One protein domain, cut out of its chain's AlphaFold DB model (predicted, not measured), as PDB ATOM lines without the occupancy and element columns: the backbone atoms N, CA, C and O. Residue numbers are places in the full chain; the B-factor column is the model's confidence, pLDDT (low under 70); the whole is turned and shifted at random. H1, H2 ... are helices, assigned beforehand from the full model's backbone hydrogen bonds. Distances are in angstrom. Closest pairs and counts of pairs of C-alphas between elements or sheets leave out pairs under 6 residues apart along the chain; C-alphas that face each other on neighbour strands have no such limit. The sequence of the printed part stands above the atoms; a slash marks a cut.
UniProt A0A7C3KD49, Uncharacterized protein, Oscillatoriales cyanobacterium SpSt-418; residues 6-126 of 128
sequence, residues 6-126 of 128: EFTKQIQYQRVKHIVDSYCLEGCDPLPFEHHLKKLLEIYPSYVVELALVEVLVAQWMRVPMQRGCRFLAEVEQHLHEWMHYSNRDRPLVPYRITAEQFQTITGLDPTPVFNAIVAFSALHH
ATOM      1  N   GLU A   6     287.313 312.701 215.399       69.56
ATOM      2  CA  GLU A   6     286.015 313.371 215.204       69.56
ATOM      3  C   GLU A   6     285.267 313.594 216.529       69.56
ATOM      4  O   GLU A   6     284.755 314.681 216.790       69.56
ATOM      5  N   PHE A   7     285.288 312.603 217.426       75.38
ATOM      6  CA  PHE A   7     284.678 312.724 218.753       75.38
ATOM      7  C   PHE A   7     285.405 313.751 219.622       75.38
ATOM      8  O   PHE A   7     284.773 314.457 220.400       75.38
ATOM      9  N   THR A   8     286.724 313.884 219.468       79.88
ATOM     10  CA  THR A   8     287.509 314.868 220.228       79.88
ATOM     11  C   THR A   8     287.138 316.298 219.828       79.88
ATOM     12  O   THR A   8     286.914 317.134 220.702       79.88
ATOM     13  N   LYS A   9     286.987 316.567 218.523       81.50
ATOM     14  CA  LYS A   9     286.537 317.876 218.017       81.50
ATOM     15  C   LYS A   9     285.115 318.208 218.463       81.50
ATOM     16  O   LYS A   9     284.843 319.336 218.862       81.50
ATOM     17  N   GLN A  10     284.217 317.222 218.440       86.31
ATOM     18  CA  GLN A  10     282.850 317.405 218.930       86.31
ATOM     19  C   GLN A  10     282.822 317.717 220.429       86.31
ATOM     20  O   GLN A  10     282.136 318.649 220.831       86.31
ATOM     21  N   ILE A  11     283.594 316.999 221.251       87.94
ATOM     22  CA  ILE A  11     283.688 317.269 222.695       87.94
ATOM     23  C   ILE A  11     284.199 318.691 222.951       87.94
ATOM     24  O   ILE A  11     283.623 319.412 223.761       87.94
ATOM     25  N   GLN A  12     285.245 319.113 222.240       89.38
ATOM     26  CA  GLN A  12     285.802 320.466 222.334       89.38
ATOM     27  C   GLN A  12     284.765 321.540 221.979       89.38
ATOM     28  O   GLN A  12     284.537 322.464 222.757       89.38
ATOM     29  N   TYR A  13     284.049 321.364 220.866       92.06
ATOM     30  CA  TYR A  13     282.963 322.267 220.485       92.06
ATOM     31  C   TYR A  13     281.853 322.326 221.545       92.06
ATOM     32  O   TYR A  13     281.385 323.408 221.889       92.06
ATOM     33  N   GLN A  14     281.451 321.178 222.100       94.50
ATOM     34  CA  GLN A  14     280.406 321.120 223.125       94.50
ATOM     35  C   GLN A  14     280.812 321.828 224.419       94.50
ATOM     36  O   GLN A  14     279.978 322.478 225.042       94.50
ATOM     37  N   ARG A  15     282.088 321.767 224.809       96.75
ATOM     38  CA  ARG A  15     282.602 322.512 225.968       96.75
ATOM     39  C   ARG A  15     282.488 324.018 225.762       96.75
ATOM     40  O   ARG A  15     281.976 324.723 226.626       96.75
ATOM     41  N   VAL A  16     282.898 324.501 224.593       96.69
ATOM     42  CA  VAL A  16     282.780 325.919 224.232       96.69
ATOM     43  C   VAL A  16     281.314 326.352 224.195       96.69
ATOM     44  O   VAL A  16     280.956 327.377 224.776       96.69
ATOM     45  N   LYS A  17     280.446 325.546 223.573       96.44
ATOM     46  CA  LYS A  17     279.004 325.806 223.518       96.44
ATOM     47  C   LYS A  17     278.385 325.841 224.916       96.44
ATOM     48  O   LYS A  17     277.620 326.750 225.207       96.44
ATOM     49  N   HIS A  18     278.796 324.943 225.810       97.44
ATOM     50  CA  HIS A  18     278.356 324.949 227.202       97.44
ATOM     51  C   HIS A  18     278.693 326.263 227.922       97.44
ATOM     52  O   HIS A  18     277.839 326.805 228.615       97.44
ATOM     53  N   ILE A  19     279.899 326.814 227.738       97.25
ATOM     54  CA  ILE A  19     280.274 328.116 228.323       97.25
ATOM     55  C   ILE A  19     279.373 329.232 227.773       97.25
ATOM     56  O   ILE A  19     278.863 330.052 228.537       97.25
ATOM     57  N   VAL A  20     279.153 329.253 226.456       96.75
ATOM     58  CA  VAL A  20     278.283 330.240 225.792       96.75
ATOM     59  C   VAL A  20     276.853 330.175 226.319       96.75
ATOM     60  O   VAL A  20     276.276 331.218 226.635       96.75
ATOM     61  N   ASP A  21     276.305 328.971 226.442       96.50
ATOM     62  CA  ASP A  21     274.909 328.748 226.812       96.50
ATOM     63  C   ASP A  21     274.677 329.013 228.306       96.50
ATOM     64  O   ASP A  21     273.725 329.707 228.659       96.50
ATOM     65  N   SER A  22     275.586 328.564 229.182       96.44
ATOM     66  CA  SER A  22     275.506 328.775 230.640       96.44
ATOM     67  C   SER A  22     275.437 330.250 231.029       96.44
ATOM     68  O   SER A  22     274.852 330.601 232.054       96.44
ATOM     69  N   TYR A  23     276.005 331.122 230.197       94.75
ATOM     70  CA  TYR A  23     276.022 332.561 230.422       94.75
ATOM     71  C   TYR A  23     275.192 333.347 229.412       94.75
ATOM     72  O   TYR A  23     275.246 334.573 229.456       94.75
ATOM     73  N   CYS A  24     274.424 332.701 228.528       94.56
ATOM     74  CA  CYS A  24     273.660 333.320 227.433       94.56
ATOM     75  C   CYS A  24     274.473 334.366 226.633       94.56
ATOM     76  O   CYS A  24     274.016 335.495 226.401       94.56
ATOM     77  N   LEU A  25     275.717 334.035 226.273       95.38
ATOM     78  CA  LEU A  25     276.670 334.987 225.680       95.38
ATOM     79  C   LEU A  25     276.287 335.423 224.265       95.38
ATOM     80  O   LEU A  25     276.705 336.493 223.835       95.38
ATOM     81  N   GLU A  26     275.456 334.649 223.568       94.06
ATOM     82  CA  GLU A  26     275.009 334.916 222.196       94.06
ATOM     83  C   GLU A  26     274.173 336.200 222.037       94.06
ATOM     84  O   GLU A  26     274.158 336.808 220.965       94.06
ATOM     85  N   GLY A  27     273.554 336.692 223.116       90.38
ATOM     86  CA  GLY A  27     272.783 337.936 223.093       90.38
ATOM     87  C   GLY A  27     271.565 337.863 222.162       90.38
ATOM     88  O   GLY A  27     270.854 336.866 222.146       90.38
ATOM     89  N   CYS A  28     271.296 338.943 221.422       88.19
ATOM     90  CA  CYS A  28     270.129 339.045 220.534       88.19
ATOM     91  C   CYS A  28     270.358 338.476 219.125       88.19
ATOM     92  O   CYS A  28     269.387 338.253 218.408       88.19
ATOM     93  N   ASP A  29     271.614 338.234 218.736       87.88
ATOM     94  CA  ASP A  29     272.002 337.869 217.369       87.88
ATOM     95  C   ASP A  29     272.760 336.524 217.351       87.88
ATOM     96  O   ASP A  29     273.973 336.490 217.114       87.88
ATOM     97  N   PRO A  30     272.072 335.390 217.592       90.94
ATOM     98  CA  PRO A  30     272.723 334.092 217.777       90.94
ATOM     99  C   PRO A  30     273.400 333.557 216.509       90.94
ATOM    100  O   PRO A  30     274.464 332.951 216.594       90.94
ATOM    101  N   LEU A  31     272.844 333.817 215.318       94.50
ATOM    102  CA  LEU A  31     273.420 333.324 214.057       94.50
ATOM    103  C   LEU A  31     274.765 334.000 213.715       94.50
ATOM    104  O   LEU A  31     275.737 333.283 213.463       94.50
ATOM    105  N   PRO A  32     274.887 335.347 213.730       95.19
ATOM    106  CA  PRO A  32     276.187 336.002 213.589       95.19
ATOM    107  C   PRO A  32     277.196 335.587 214.665       95.19
ATOM    108  O   PRO A  32     278.373 335.407 214.351       95.19
ATOM    109  N   PHE A  33     276.738 335.404 215.907       96.50
ATOM    110  CA  PHE A  33     277.584 334.961 217.013       96.50
ATOM    111  C   PHE A  33     278.158 333.565 216.762       96.50
ATOM    112  O   PHE A  33     279.369 333.373 216.835       96.50
ATOM    113  N   GLU A  34     277.310 332.592 216.419       95.56
ATOM    114  CA  GLU A  34     277.734 331.217 216.149       95.56
ATOM    115  C   GLU A  34     278.717 331.155 214.973       95.56
ATOM    116  O   GLU A  34     279.724 330.450 215.039       95.56
ATOM    117  N   HIS A  35     278.465 331.929 213.913       96.12
ATOM    118  CA  HIS A  35     279.368 332.015 212.765       96.12
ATOM    119  C   HIS A  35     280.742 332.572 213.147       96.12
ATOM    120  O   HIS A  35     281.769 332.047 212.718       96.12
ATOM    121  N   HIS A  36     280.783 333.622 213.971       96.38
ATOM    122  CA  HIS A  36     282.037 334.199 214.460       96.38
ATOM    123  C   HIS A  36     282.777 333.221 215.378       96.38
ATOM    124  O   HIS A  36     283.965 332.984 215.184       96.38
ATOM    125  N   LEU A  37     282.072 332.572 216.303       96.62
ATOM    126  CA  LEU A  37     282.647 331.570 217.198       96.62
ATOM    127  C   LEU A  37     283.254 330.384 216.436       96.62
ATOM    128  O   LEU A  37     284.358 329.948 216.757       96.62
ATOM    129  N   LYS A  38     282.568 329.888 215.399       95.69
ATOM    130  CA  LYS A  38     283.089 328.823 214.529       95.69
ATOM    131  C   LYS A  38     284.401 329.231 213.863       95.69
ATOM    132  O   LYS A  38     285.355 328.467 213.924       95.69
ATOM    133  N   LYS A  39     284.488 330.456 213.334       95.94
ATOM    134  CA  LYS A  39     285.745 330.984 212.775       95.94
ATOM    135  C   LYS A  39     286.867 331.030 213.808       95.94
ATOM    136  O   LYS A  39     287.993 330.663 213.495       95.94
ATOM    137  N   LEU A  40     286.578 331.446 215.042       95.50
ATOM    138  CA  LEU A  40     287.590 331.446 216.103       95.50
ATOM    139  C   LEU A  40     288.096 330.030 216.399       95.50
ATOM    140  O   LEU A  40     289.296 329.848 216.555       95.50
ATOM    141  N   LEU A  41     287.217 329.026 216.413       94.38
ATOM    142  CA  LEU A  41     287.596 327.622 216.627       94.38
ATOM    143  C   LEU A  41     288.319 326.979 215.430       94.38
ATOM    144  O   LEU A  41     288.981 325.956 215.598       94.38
ATOM    145  N   GLU A  42     288.202 327.555 214.233       93.31
ATOM    146  CA  GLU A  42     288.988 327.160 213.057       93.31
ATOM    147  C   GLU A  42     290.410 327.740 213.091       93.31
ATOM    148  O   GLU A  42     291.345 327.101 212.609       93.31
ATOM    149  N   ILE A  43     290.576 328.940 213.658       92.62
ATOM    150  CA  ILE A  43     291.852 329.670 213.696       92.62
ATOM    151  C   ILE A  43     292.666 329.314 214.946       92.62
ATOM    152  O   ILE A  43     293.886 329.158 214.871       92.62
ATOM    153  N   TYR A  44     292.005 329.198 216.096       91.31
ATOM    154  CA  TYR A  44     292.641 329.035 217.399       91.31
ATOM    155  C   TYR A  44     292.313 327.668 218.010       91.31
ATOM    156  O   TYR A  44     291.195 327.167 217.858       91.31
ATOM    157  N   PRO A  45     293.244 327.058 218.769       90.56
ATOM    158  CA  PRO A  45     292.941 325.832 219.491       90.56
ATOM    159  C   PRO A  45     291.794 326.038 220.488       90.56
ATOM    160  O   PRO A  45     291.786 327.019 221.232       90.56
ATOM    161  N   SER A  46     290.871 325.072 220.567       92.94
ATOM    162  CA  SER A  46     289.685 325.155 221.440       92.94
ATOM    163  C   SER A  46     290.020 325.513 222.886       92.94
ATOM    164  O   SER A  46     289.328 326.330 223.478       92.94
ATOM    165  N   TYR A  47     291.100 324.965 223.453       91.94
ATOM    166  CA  TYR A  47     291.477 325.256 224.838       91.94
ATOM    167  C   TYR A  47     291.828 326.736 225.068       91.94
ATOM    168  O   TYR A  47     291.554 327.268 226.141       91.94
ATOM    169  N   VAL A  48     292.403 327.414 224.067       92.31
ATOM    170  CA  VAL A  48     292.719 328.848 224.143       92.31
ATOM    171  C   VAL A  48     291.432 329.665 224.037       92.31
ATOM    172  O   VAL A  48     291.256 330.628 224.779       92.31
ATOM    173  N   VAL A  49     290.504 329.248 223.170       95.50
ATOM    174  CA  VAL A  49     289.182 329.877 223.039       95.50
ATOM    175  C   VAL A  49     288.371 329.724 224.328       95.50
ATOM    176  O   VAL A  49     287.803 330.706 224.797       95.50
ATOM    177  N   GLU A  50     288.362 328.537 224.943       95.88
ATOM    178  CA  GLU A  50     287.729 328.294 226.248       95.88
ATOM    179  C   GLU A  50     288.269 329.257 227.314       95.88
ATOM    180  O   GLU A  50     287.481 329.895 228.005       95.88
ATOM    181  N   LEU A  51     289.591 329.424 227.421       94.50
ATOM    182  CA  LEU A  51     290.188 330.372 228.371       94.50
ATOM    183  C   LEU A  51     289.793 331.815 228.074       94.50
ATOM    184  O   LEU A  51     289.338 332.511 228.977       94.50
ATOM    185  N   ALA A  52     289.938 332.257 226.825       95.19
ATOM    186  CA  ALA A  52     289.645 333.634 226.444       95.19
ATOM    187  C   ALA A  52     288.175 333.997 226.708       95.19
ATOM    188  O   ALA A  52     287.890 335.083 227.209       95.19
ATOM    189  N   LEU A  53     287.240 333.074 226.447       96.75
ATOM    190  CA  LEU A  53     285.827 333.249 226.791       96.75
ATOM    191  C   LEU A  53     285.638 333.498 228.291       96.75
ATOM    192  O   LEU A  53     284.927 334.426 228.671       96.75
ATOM    193  N   VAL A  54     286.271 332.683 229.138       96.00
ATOM    194  CA  VAL A  54     286.130 332.787 230.596       96.00
ATOM    195  C   VAL A  54     286.799 334.059 231.124       96.00
ATOM    196  O   VAL A  54     286.237 334.723 231.992       96.00
ATOM    197  N   GLU A  55     287.947 334.463 230.584       94.12
ATOM    198  CA  GLU A  55     288.603 335.709 230.994       94.12
ATOM    199  C   GLU A  55     287.786 336.946 230.661       94.12
ATOM    200  O   GLU A  55     287.568 337.794 231.531       94.12
ATOM    201  N   VAL A  56     287.296 337.033 229.424       95.12
ATOM    202  CA  VAL A  56     286.449 338.151 229.009       95.12
ATOM    203  C   VAL A  56     285.154 338.149 229.815       95.12
ATOM    204  O   VAL A  56     284.723 339.207 230.267       95.12
ATOM    205  N   LEU A  57     284.567 336.981 230.085       95.50
ATOM    206  CA  LEU A  57     283.397 336.858 230.953       95.50
ATOM    207  C   LEU A  57     283.646 337.445 232.351       95.50
ATOM    208  O   LEU A  57     282.872 338.293 232.798       95.50
ATOM    209  N   VAL A  58     284.736 337.051 233.016       93.50
ATOM    210  CA  VAL A  58     285.088 337.559 234.352       93.50
ATOM    211  C   VAL A  58     285.361 339.063 234.319       93.50
ATOM    212  O   VAL A  58     284.894 339.794 235.193       93.50
ATOM    213  N   ALA A  59     286.065 339.554 233.295       91.19
ATOM    214  CA  ALA A  59     286.318 340.983 233.122       91.19
ATOM    215  C   ALA A  59     285.020 341.788 232.910       91.19
ATOM    216  O   ALA A  59     284.915 342.938 233.346       91.19
ATOM    217  N   GLN A  60     284.020 341.183 232.266       90.50
ATOM    218  CA  GLN A  60     282.730 341.797 231.963       90.50
ATOM    219  C   GLN A  60     281.727 341.728 233.121       90.50
ATOM    220  O   GLN A  60     280.807 342.540 233.147       90.50
ATOM    221  N   TRP A  61     281.900 340.848 234.115       88.12
ATOM    222  CA  TRP A  61     281.007 340.783 235.286       88.12
ATOM    223  C   TRP A  61     280.911 342.094 236.070       88.12
ATOM    224  O   TRP A  61     279.871 342.389 236.652       88.12
ATOM    225  N   MET A  62     281.971 342.903 236.053       83.19
ATOM    226  CA  MET A  62     281.990 344.206 236.721       83.19
ATOM    227  C   MET A  62     281.340 345.328 235.889       83.19
ATOM    228  O   MET A  62     281.229 346.456 236.370       83.19
ATOM    229  N   ARG A  63     280.917 345.053 234.646       86.38
ATOM    230  CA  ARG A  63     280.262 346.016 233.749       86.38
ATOM    231  C   ARG A  63     278.763 345.728 233.686       86.38
ATOM    232  O   ARG A  63     278.348 344.612 233.387       86.38
ATOM    233  N   VAL A  64     277.941 346.745 233.952       83.56
ATOM    234  CA  VAL A  64     276.475 346.623 233.943       83.56
ATOM    235  C   VAL A  64     275.878 347.558 232.879       83.56
ATOM    236  O   VAL A  64     276.102 348.765 232.966       83.56
ATOM    237  N   PRO A  65     275.103 347.042 231.901       85.62
ATOM    238  CA  PRO A  65     274.806 345.624 231.674       85.62
ATOM    239  C   PRO A  65     276.020 344.853 231.123       85.62
ATOM    240  O   PRO A  65     276.843 345.417 230.406       85.62
ATOM    241  N   MET A  66     276.097 343.552 231.425       90.56
ATOM    242  CA  MET A  66     277.136 342.667 230.884       90.56
ATOM    243  C   MET A  66     277.050 342.631 229.355       90.56
ATOM    244  O   MET A  66     275.972 342.393 228.797       90.56
ATOM    245  N   GLN A  67     278.180 342.835 228.680       92.38
ATOM    246  CA  GLN A  67     278.259 342.781 227.223       92.38
ATOM    247  C   GLN A  67     278.013 341.358 226.705       92.38
ATOM    248  O   GLN A  67     278.494 340.381 227.272       92.38
ATOM    249  N   ARG A  68     277.246 341.247 225.616       93.69
ATOM    250  CA  ARG A  68     276.841 339.985 224.972       93.69
ATOM    251  C   ARG A  68     276.913 340.123 223.448       93.69
ATOM    252  O   ARG A  68     277.150 341.217 222.927       93.69
ATOM    253  N   GLY A  69     276.672 339.030 222.737       95.38
ATOM    254  CA  GLY A  69     276.629 338.976 221.281       95.38
ATOM    255  C   GLY A  69     277.996 339.195 220.643       95.38
ATOM    256  O   GLY A  69     279.038 339.018 221.275       95.38
ATOM    257  N   CYS A  70     278.015 339.602 219.375       95.06
ATOM    258  CA  CYS A  70     279.265 339.752 218.621       95.06
ATOM    259  C   CYS A  70     280.240 340.759 219.244       95.06
ATOM    260  O   CYS A  70     281.443 340.640 219.050       95.06
ATOM    261  N   ARG A  71     279.753 341.727 220.033       94.12
ATOM    262  CA  ARG A  71     280.635 342.635 220.777       94.12
ATOM    263  C   ARG A  71     281.437 341.901 221.848       94.12
ATOM    264  O   ARG A  71     282.585 342.247 222.077       94.12
ATOM    265  N   PHE A  72     280.844 340.912 222.513       95.56
ATOM    266  CA  PHE A  72     281.569 340.057 223.452       95.56
ATOM    267  C   PHE A  72     282.625 339.221 222.714       95.56
ATOM    268  O   PHE A  72     283.786 339.219 223.110       95.56
ATOM    269  N   LEU A  73     282.263 338.585 221.590       96.06
ATOM    270  CA  LEU A  73     283.227 337.803 220.799       96.06
ATOM    271  C   LEU A  73     284.348 338.641 220.185       96.06
ATOM    272  O   LEU A  73     285.459 338.142 220.071       96.06
ATOM    273  N   ALA A  74     284.095 339.900 219.832       95.88
ATOM    274  CA  ALA A  74     285.144 340.799 219.360       95.88
ATOM    275  C   ALA A  74     286.224 341.033 220.434       95.88
ATOM    276  O   ALA A  74     287.410 341.057 220.119       95.88
ATOM    277  N   GLU A  75     285.839 341.144 221.710       95.62
ATOM    278  CA  GLU A  75     286.804 341.253 222.811       95.62
ATOM    279  C   GLU A  75     287.557 339.940 223.071       95.62
ATOM    280  O   GLU A  75     288.742 339.964 223.412       95.62
ATOM    281  N   VAL A  76     286.888 338.799 222.883       96.50
ATOM    282  CA  VAL A  76     287.510 337.465 222.949       96.50
ATOM    283  C   VAL A  76     288.539 337.307 221.834       96.50
ATOM    284  O   VAL A  76     289.668 336.902 222.094       96.50
ATOM    285  N   GLU A  77     288.186 337.674 220.603       96.38
ATOM    286  CA  GLU A  77     289.097 337.665 219.460       96.38
ATOM    287  C   GLU A  77     290.303 338.577 219.691       96.38
ATOM    288  O   GLU A  77     291.431 338.175 219.410       96.38
ATOM    289  N   GLN A  78     290.089 339.765 220.262       94.38
ATOM    290  CA  GLN A  78     291.181 340.661 220.624       94.38
ATOM    291  C   GLN A  78     292.134 340.010 221.641       94.38
ATOM    292  O   GLN A  78     293.344 340.028 221.421       94.38
ATOM    293  N   HIS A  79     291.614 339.380 222.704       92.00
ATOM    294  CA  HIS A  79     292.445 338.649 223.673       92.00
ATOM    295  C   HIS A  79     293.251 337.531 223.005       92.00
ATOM    296  O   HIS A  79     294.455 337.417 223.227       92.00
ATOM    297  N   LEU A  80     292.609 336.733 222.147       92.88
ATOM    298  CA  LEU A  80     293.264 335.650 221.407       92.88
ATOM    299  C   LEU A  80     294.394 336.175 220.514       92.88
ATOM    300  O   LEU A  80     295.491 335.612 220.494       92.88
ATOM    301  N   HIS A  81     294.140 337.271 219.800       90.88
ATOM    302  CA  HIS A  81     295.119 337.898 218.924       90.88
ATOM    303  C   HIS A  81     296.321 338.431 219.710       90.88
ATOM    304  O   HIS A  81     297.465 338.171 219.333       90.88
ATOM    305  N   GLU A  82     296.074 339.121 220.826       87.69
ATOM    306  CA  GLU A  82     297.123 339.610 221.721       87.69
ATOM    307  C   GLU A  82     297.973 338.446 222.247       87.69
ATOM    308  O   GLU A  82     299.195 338.469 222.108       87.69
ATOM    309  N   TRP A  83     297.350 337.386 222.766       86.31
ATOM    310  CA  TRP A  83     298.059 336.213 223.284       86.31
ATOM    311  C   TRP A  83     298.956 335.550 222.234       86.31
ATOM    312  O   TRP A  83     300.109 335.226 222.527       86.31
ATOM    313  N   MET A  84     298.477 335.403 220.997       78.75
ATOM    314  CA  MET A  84     299.261 334.806 219.910       78.75
ATOM    315  C   MET A  84     300.381 335.732 219.418       78.75
ATOM    316  O   MET A  84     301.476 335.262 219.109       78.75
ATOM    317  N   HIS A  85     300.164 337.050 219.395       73.12
ATOM    318  CA  HIS A  85     301.213 338.007 219.039       73.12
ATOM    319  C   HIS A  85     302.315 338.110 220.098       73.12
ATOM    320  O   HIS A  85     303.488 338.219 219.736       73.12
ATOM    321  N   TYR A  86     301.963 338.060 221.387       61.59
ATOM    322  CA  TYR A  86     302.939 338.056 222.481       61.59
ATOM    323  C   TYR A  86     303.722 336.741 222.557       61.59
ATOM    324  O   TYR A  86     304.911 336.774 222.874       61.59
ATOM    325  N   SER A  87     303.107 335.615 222.179       57.16
ATOM    326  CA  SER A  87     303.764 334.298 222.174       57.16
ATOM    327  C   SER A  87     304.950 334.203 221.199       57.16
ATOM    328  O   SER A  87     305.866 333.418 221.417       57.16
ATOM    329  N   ASN A  88     304.987 335.052 220.165       56.88
ATOM    330  CA  ASN A  88     306.073 335.107 219.175       56.88
ATOM    331  C   ASN A  88     307.269 335.996 219.584       56.88
ATOM    332  O   ASN A  88     308.206 336.137 218.800       56.88
ATOM    333  N   ARG A  89     307.246 336.643 220.762       53.00
ATOM    334  CA  ARG A  89     308.286 337.590 221.226       53.00
ATOM    335  C   ARG A  89     308.947 337.147 222.538       53.00
ATOM    336  O   ARG A  89     308.925 337.884 223.522       53.00
ATOM    337  N   ASP A  90     309.507 335.940 222.552       51.59
ATOM    338  CA  ASP A  90     310.322 335.396 223.657       51.59
ATOM    339  C   ASP A  90     309.576 335.105 224.980       51.59
ATOM    340  O   ASP A  90     310.194 334.980 226.040       51.59
ATOM    341  N   ARG A  91     308.242 334.951 224.956       50.81
ATOM    342  CA  ARG A  91     307.469 334.410 226.093       50.81
ATOM    343  C   ARG A  91     306.457 333.364 225.634       50.81
ATOM    344  O   ARG A  91     305.476 333.736 225.008       50.81
ATOM    345  N   PRO A  92     306.604 332.087 226.022       52.59
ATOM    346  CA  PRO A  92     305.740 331.013 225.533       52.59
ATOM    347  C   PRO A  92     304.398 330.896 226.270       52.59
ATOM    348  O   PRO A  92     303.691 329.908 226.098       52.59
ATOM    349  N   LEU A  93     304.033 331.856 227.122       61.00
ATOM    350  CA  LEU A  93     302.824 331.740 227.929       61.00
ATOM    351  C   LEU A  93     301.736 332.684 227.448       61.00
ATOM    352  O   LEU A  93     301.885 333.905 227.498       61.00
ATOM    353  N   VAL A  94     300.600 332.079 227.105       65.69
ATOM    354  CA  VAL A  94     299.286 332.706 227.217       65.69
ATOM    355  C   VAL A  94     299.218 333.359 228.608       65.69
ATOM    356  O   VAL A  94     299.294 332.636 229.604       65.69
ATOM    357  N   PRO A  95     299.142 334.698 228.726       71.06
ATOM    358  CA  PRO A  95     299.177 335.397 230.010       71.06
ATOM    359  C   PRO A  95     297.805 335.352 230.699       71.06
ATOM    360  O   PRO A  95     297.253 336.391 231.067       71.06
ATOM    361  N   TYR A  96     297.246 334.151 230.842       79.25
ATOM    362  CA  TYR A  96     295.953 333.953 231.476       79.25
ATOM    363  C   TYR A  96     296.056 334.190 232.995       79.25
ATOM    364  O   TYR A  96     297.087 333.953 233.629       79.25
ATOM    365  N   ARG A  97     294.979 334.703 233.582       86.06
ATOM    366  CA  ARG A  97     294.838 335.129 234.980       86.06
ATOM    367  C   ARG A  97     293.914 334.223 235.789       86.06
ATOM    368  O   ARG A  97     293.763 334.444 236.987       86.06
ATOM    369  N   ILE A  98     293.292 333.236 235.146       90.00
ATOM    370  CA  ILE A  98     292.332 332.320 235.768       90.00
ATOM    371  C   ILE A  98     293.011 331.000 236.148       90.00
ATOM    372  O   ILE A  98     293.649 330.353 235.321       90.00
ATOM    373  N   THR A  99     292.868 330.574 237.405       91.94
ATOM    374  CA  THR A  99     293.360 329.266 237.869       91.94
ATOM    375  C   THR A  99     292.452 328.123 237.406       91.94
ATOM    376  O   THR A  99     291.289 328.335 237.070       91.94
ATOM    377  N   ALA A 100     292.947 326.880 237.430       93.69
ATOM    378  CA  ALA A 100     292.135 325.704 237.095       93.69
ATOM    379  C   ALA A 100     290.881 325.577 237.979       93.69
ATOM    380  O   ALA A 100     289.801 325.267 237.479       93.69
ATOM    381  N   GLU A 101     291.013 325.874 239.275       95.19
ATOM    382  CA  GLU A 101     289.893 325.901 240.219       95.19
ATOM    383  C   GLU A 101     288.876 326.980 239.841       95.19
ATOM    384  O   GLU A 101     287.692 326.684 239.715       95.19
ATOM    385  N   GLN A 102     289.333 328.207 239.568       94.62
ATOM    386  CA  GLN A 102     288.451 329.292 239.133       94.62
ATOM    387  C   GLN A 102     287.736 328.937 237.829       94.62
ATOM    388  O   GLN A 102     286.525 329.114 237.735       94.62
ATOM    389  N   PHE A 103     288.445 328.381 236.844       96.44
ATOM    390  CA  PHE A 103     287.843 327.921 235.595       96.44
ATOM    391  C   PHE A 103     286.726 326.906 235.859       96.44
ATOM    392  O   PHE A 103     285.630 327.045 235.314       96.44
ATOM    393  N   GLN A 104     286.973 325.914 236.719       97.12
ATOM    394  CA  GLN A 104     285.975 324.912 237.084       97.12
ATOM    395  C   GLN A 104     284.783 325.535 237.819       97.12
ATOM    396  O   GLN A 104     283.642 325.216 237.499       97.12
ATOM    397  N   THR A 105     285.020 326.440 238.770       96.62
ATOM    398  CA  THR A 105     283.952 327.145 239.494       96.62
ATOM    399  C   THR A 105     283.085 327.983 238.556       96.62
ATOM    400  O   THR A 105     281.868 328.006 238.712       96.62
ATOM    401  N   ILE A 106     283.692 328.655 237.574       95.88
ATOM    402  CA  ILE A 106     282.980 329.518 236.626       95.88
ATOM    403  C   ILE A 106     282.213 328.678 235.600       95.88
ATOM    404  O   ILE A 106     281.066 328.973 235.288       95.88
ATOM    405  N   THR A 107     282.829 327.643 235.039       96.56
ATOM    406  CA  THR A 107     282.262 326.934 233.879       96.56
ATOM    407  C   THR A 107     281.526 325.648 234.231       96.56
ATOM    408  O   THR A 107     280.779 325.147 233.401       96.56
ATOM    409  N   GLY A 108     281.771 325.067 235.407       95.94
ATOM    410  CA  GLY A 108     281.335 323.711 235.753       95.94
ATOM    411  C   GLY A 108     282.054 322.594 234.982       95.94
ATOM    412  O   GLY A 108     281.767 321.418 235.204       95.94
ATOM    413  N   LEU A 109     282.988 322.927 234.083       95.94
ATOM    414  CA  LEU A 109     283.710 321.967 233.250       95.94
ATOM    415  C   LEU A 109     284.999 321.496 233.929       95.94
ATOM    416  O   LEU A 109     285.656 322.252 234.642       95.94
ATOM    417  N   ASP A 110     285.409 320.257 233.636       94.94
ATOM    418  CA  ASP A 110     286.743 319.764 234.003       94.94
ATOM    419  C   ASP A 110     287.824 320.669 233.370       94.94
ATOM    420  O   ASP A 110     287.823 320.824 232.136       94.94
ATOM    421  N   PRO A 111     288.722 321.277 234.174       94.62
ATOM    422  CA  PRO A 111     289.784 322.148 233.676       94.62
ATOM    423  C   PRO A 111     290.948 321.362 233.054       94.62
ATOM    424  O   PRO A 111     291.718 321.923 232.273       94.62
ATOM    425  N   THR A 112     291.084 320.065 233.342       93.38
ATOM    426  CA  THR A 112     292.240 319.248 232.935       93.38
ATOM    427  C   THR A 112     292.579 319.342 231.438       93.38
ATOM    428  O   THR A 112     293.751 319.555 231.119       93.38
ATOM    429  N   PRO A 113     291.615 319.266 230.493       91.19
ATOM    430  CA  PRO A 113     291.912 319.354 229.060       91.19
ATOM    431  C   PRO A 113     292.531 320.690 228.636       91.19
ATOM    432  O   PRO A 113     293.322 320.728 227.697       91.19
ATOM    433  N   VAL A 114     292.182 321.776 229.329       90.44
ATOM    434  CA  VAL A 114     292.654 323.128 229.024       90.44
ATOM    435  C   VAL A 114     294.058 323.336 229.582       90.44
ATOM    436  O   VAL A 114     294.985 323.680 228.851       90.44
ATOM    437  N   PHE A 115     294.244 323.063 230.872       89.31
ATOM    438  CA  PHE A 115     295.498 323.366 231.558       89.31
ATOM    439  C   PHE A 115     296.616 322.373 231.209       89.31
ATOM    440  O   PHE A 115     297.771 322.784 231.104       89.31
ATOM    441  N   ASN A 116     296.304 321.107 230.901       89.75
ATOM    442  CA  ASN A 116     297.312 320.184 230.366       89.75
ATOM    443  C   ASN A 116     297.808 320.620 228.983       89.75
ATOM    444  O   ASN A 116     298.994 320.474 228.694       89.75
ATOM    445  N   ALA A 117     296.931 321.170 228.135       86.56
ATOM    446  CA  ALA A 117     297.325 321.669 226.819       86.56
ATOM    447  C   ALA A 117     298.261 322.882 226.931       86.56
ATOM    448  O   ALA A 117     299.247 322.956 226.202       86.56
ATOM    449  N   ILE A 118     298.015 323.778 227.892       83.88
ATOM    450  CA  ILE A 118     298.912 324.902 228.206       83.88
ATOM    451  C   ILE A 118     300.283 324.403 228.666       83.88
ATOM    452  O   ILE A 118     301.306 324.887 228.185       83.88
ATOM    453  N   VAL A 119     300.321 323.456 229.610       82.44
ATOM    454  CA  VAL A 119     301.585 322.916 230.135       82.44
ATOM    455  C   VAL A 119     302.362 322.214 229.022       82.44
ATOM    456  O   VAL A 119     303.556 322.454 228.874       82.44
ATOM    457  N   ALA A 120     301.684 321.412 228.197       81.12
ATOM    458  CA  ALA A 120     302.296 320.751 227.048       81.12
ATOM    459  C   ALA A 120     302.844 321.762 226.027       81.12
ATOM    460  O   ALA A 120     303.965 321.604 225.552       81.12
ATOM    461  N   PHE A 121     302.093 322.826 225.730       75.19
ATOM    462  CA  PHE A 121     302.555 323.911 224.867       75.19
ATOM    463  C   PHE A 121     303.787 324.611 225.452       75.19
ATOM    464  O   PHE A 121     304.766 324.821 224.743       75.19
ATOM    465  N   SER A 122     303.774 324.906 226.754       69.31
ATOM    466  CA  SER A 122     304.885 325.568 227.448       69.31
ATOM    467  C   SER A 122     306.154 324.708 227.449       69.31
ATOM    468  O   SER A 122     307.240 325.222 227.203       69.31
ATOM    469  N   ALA A 123     306.016 323.395 227.669       67.62
ATOM    470  CA  ALA A 123     307.133 322.452 227.653       67.62
ATOM    471  C   ALA A 123     307.814 322.374 226.275       67.62
ATOM    472  O   ALA A 123     309.036 322.360 226.197       67.62
ATOM    473  N   LEU A 124     307.039 322.408 225.184       63.00
ATOM    474  CA  LEU A 124     307.575 322.377 223.815       63.00
ATOM    475  C   LEU A 124     308.410 323.613 223.440       63.00
ATOM    476  O   LEU A 124     309.193 323.547 222.498       63.00
ATOM    477  N   HIS A 125     308.243 324.729 224.152       59.00
ATOM    478  CA  HIS A 125     308.944 325.987 223.878       59.00
ATOM    479  C   HIS A 125     310.045 326.300 224.906       59.00
ATOM    480  O   HIS A 125     310.617 327.385 224.857       59.00
ATOM    481  N   HIS A 126     310.338 325.387 225.842       53.34
ATOM    482  CA  HIS A 126     311.428 325.538 226.818       53.34
ATOM    483  C   HIS A 126     312.716 324.787 226.425       53.34
ATOM    484  O   HIS A 126     313.764 325.059 227.000       53.34
TER     485      HIS A 126
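This is residues 6 to 126 of the 128 residues of an uncharacterized protein of Oscillatoriales cyanobacterium SpSt-418 (UniProt A0A7C3KD49). Helix H3 forms the core of a compact, rounded all-helix domain: H1 runs beside it, H4 crosses it, H5 packs on it and H6 makes a corner with its start, while H2 lies beside H4. The printed part has 121 residues with six named helices and no named strand. The radius of gyration of the C-alphas is 14.0 A; the spans are 44 by 32 by 27 A.

H1, residues 6 to 22, touches the hub H3, residues 46 to 60, with residues 12 to 19 alone, at a shallow tilt of 6 degrees; the closest C-alphas, Val 16 and Glu 50, are 5.8 A apart. H2, residues 30 to 43, touches H4, residues 70 to 87, with the closest C-alphas, Phe 33 and Cys 70, 5.3 A apart. H4 touches H3 at a steep tilt of 61 degrees, the closest C-alphas being Ala 52 and Val 76, 5.6 A apart. H5, residues 100 to 107, touches H3, closest at C-alphas 103 and 54, 7.2 A. H6, residues 112 to 124, touches H3, closest at C-alphas 114 and 47, 4.8 A. O i to N i+4 pairs are within hydrogen-bond range throughout H1 to H5, and 8 of 9 in H6.

H1 begins at C-alpha 6 (286.015, 313.371, 215.204) and is 24.2 A long; H4 is 25.3 A. H6 ends at C-alpha 124 (307.575, 322.377, 223.815).

The printed part has no cut. The link H4 to H5 is long. Residue 6, residues 86 to 94 and residues 122 to 126 have pLDDT under 70.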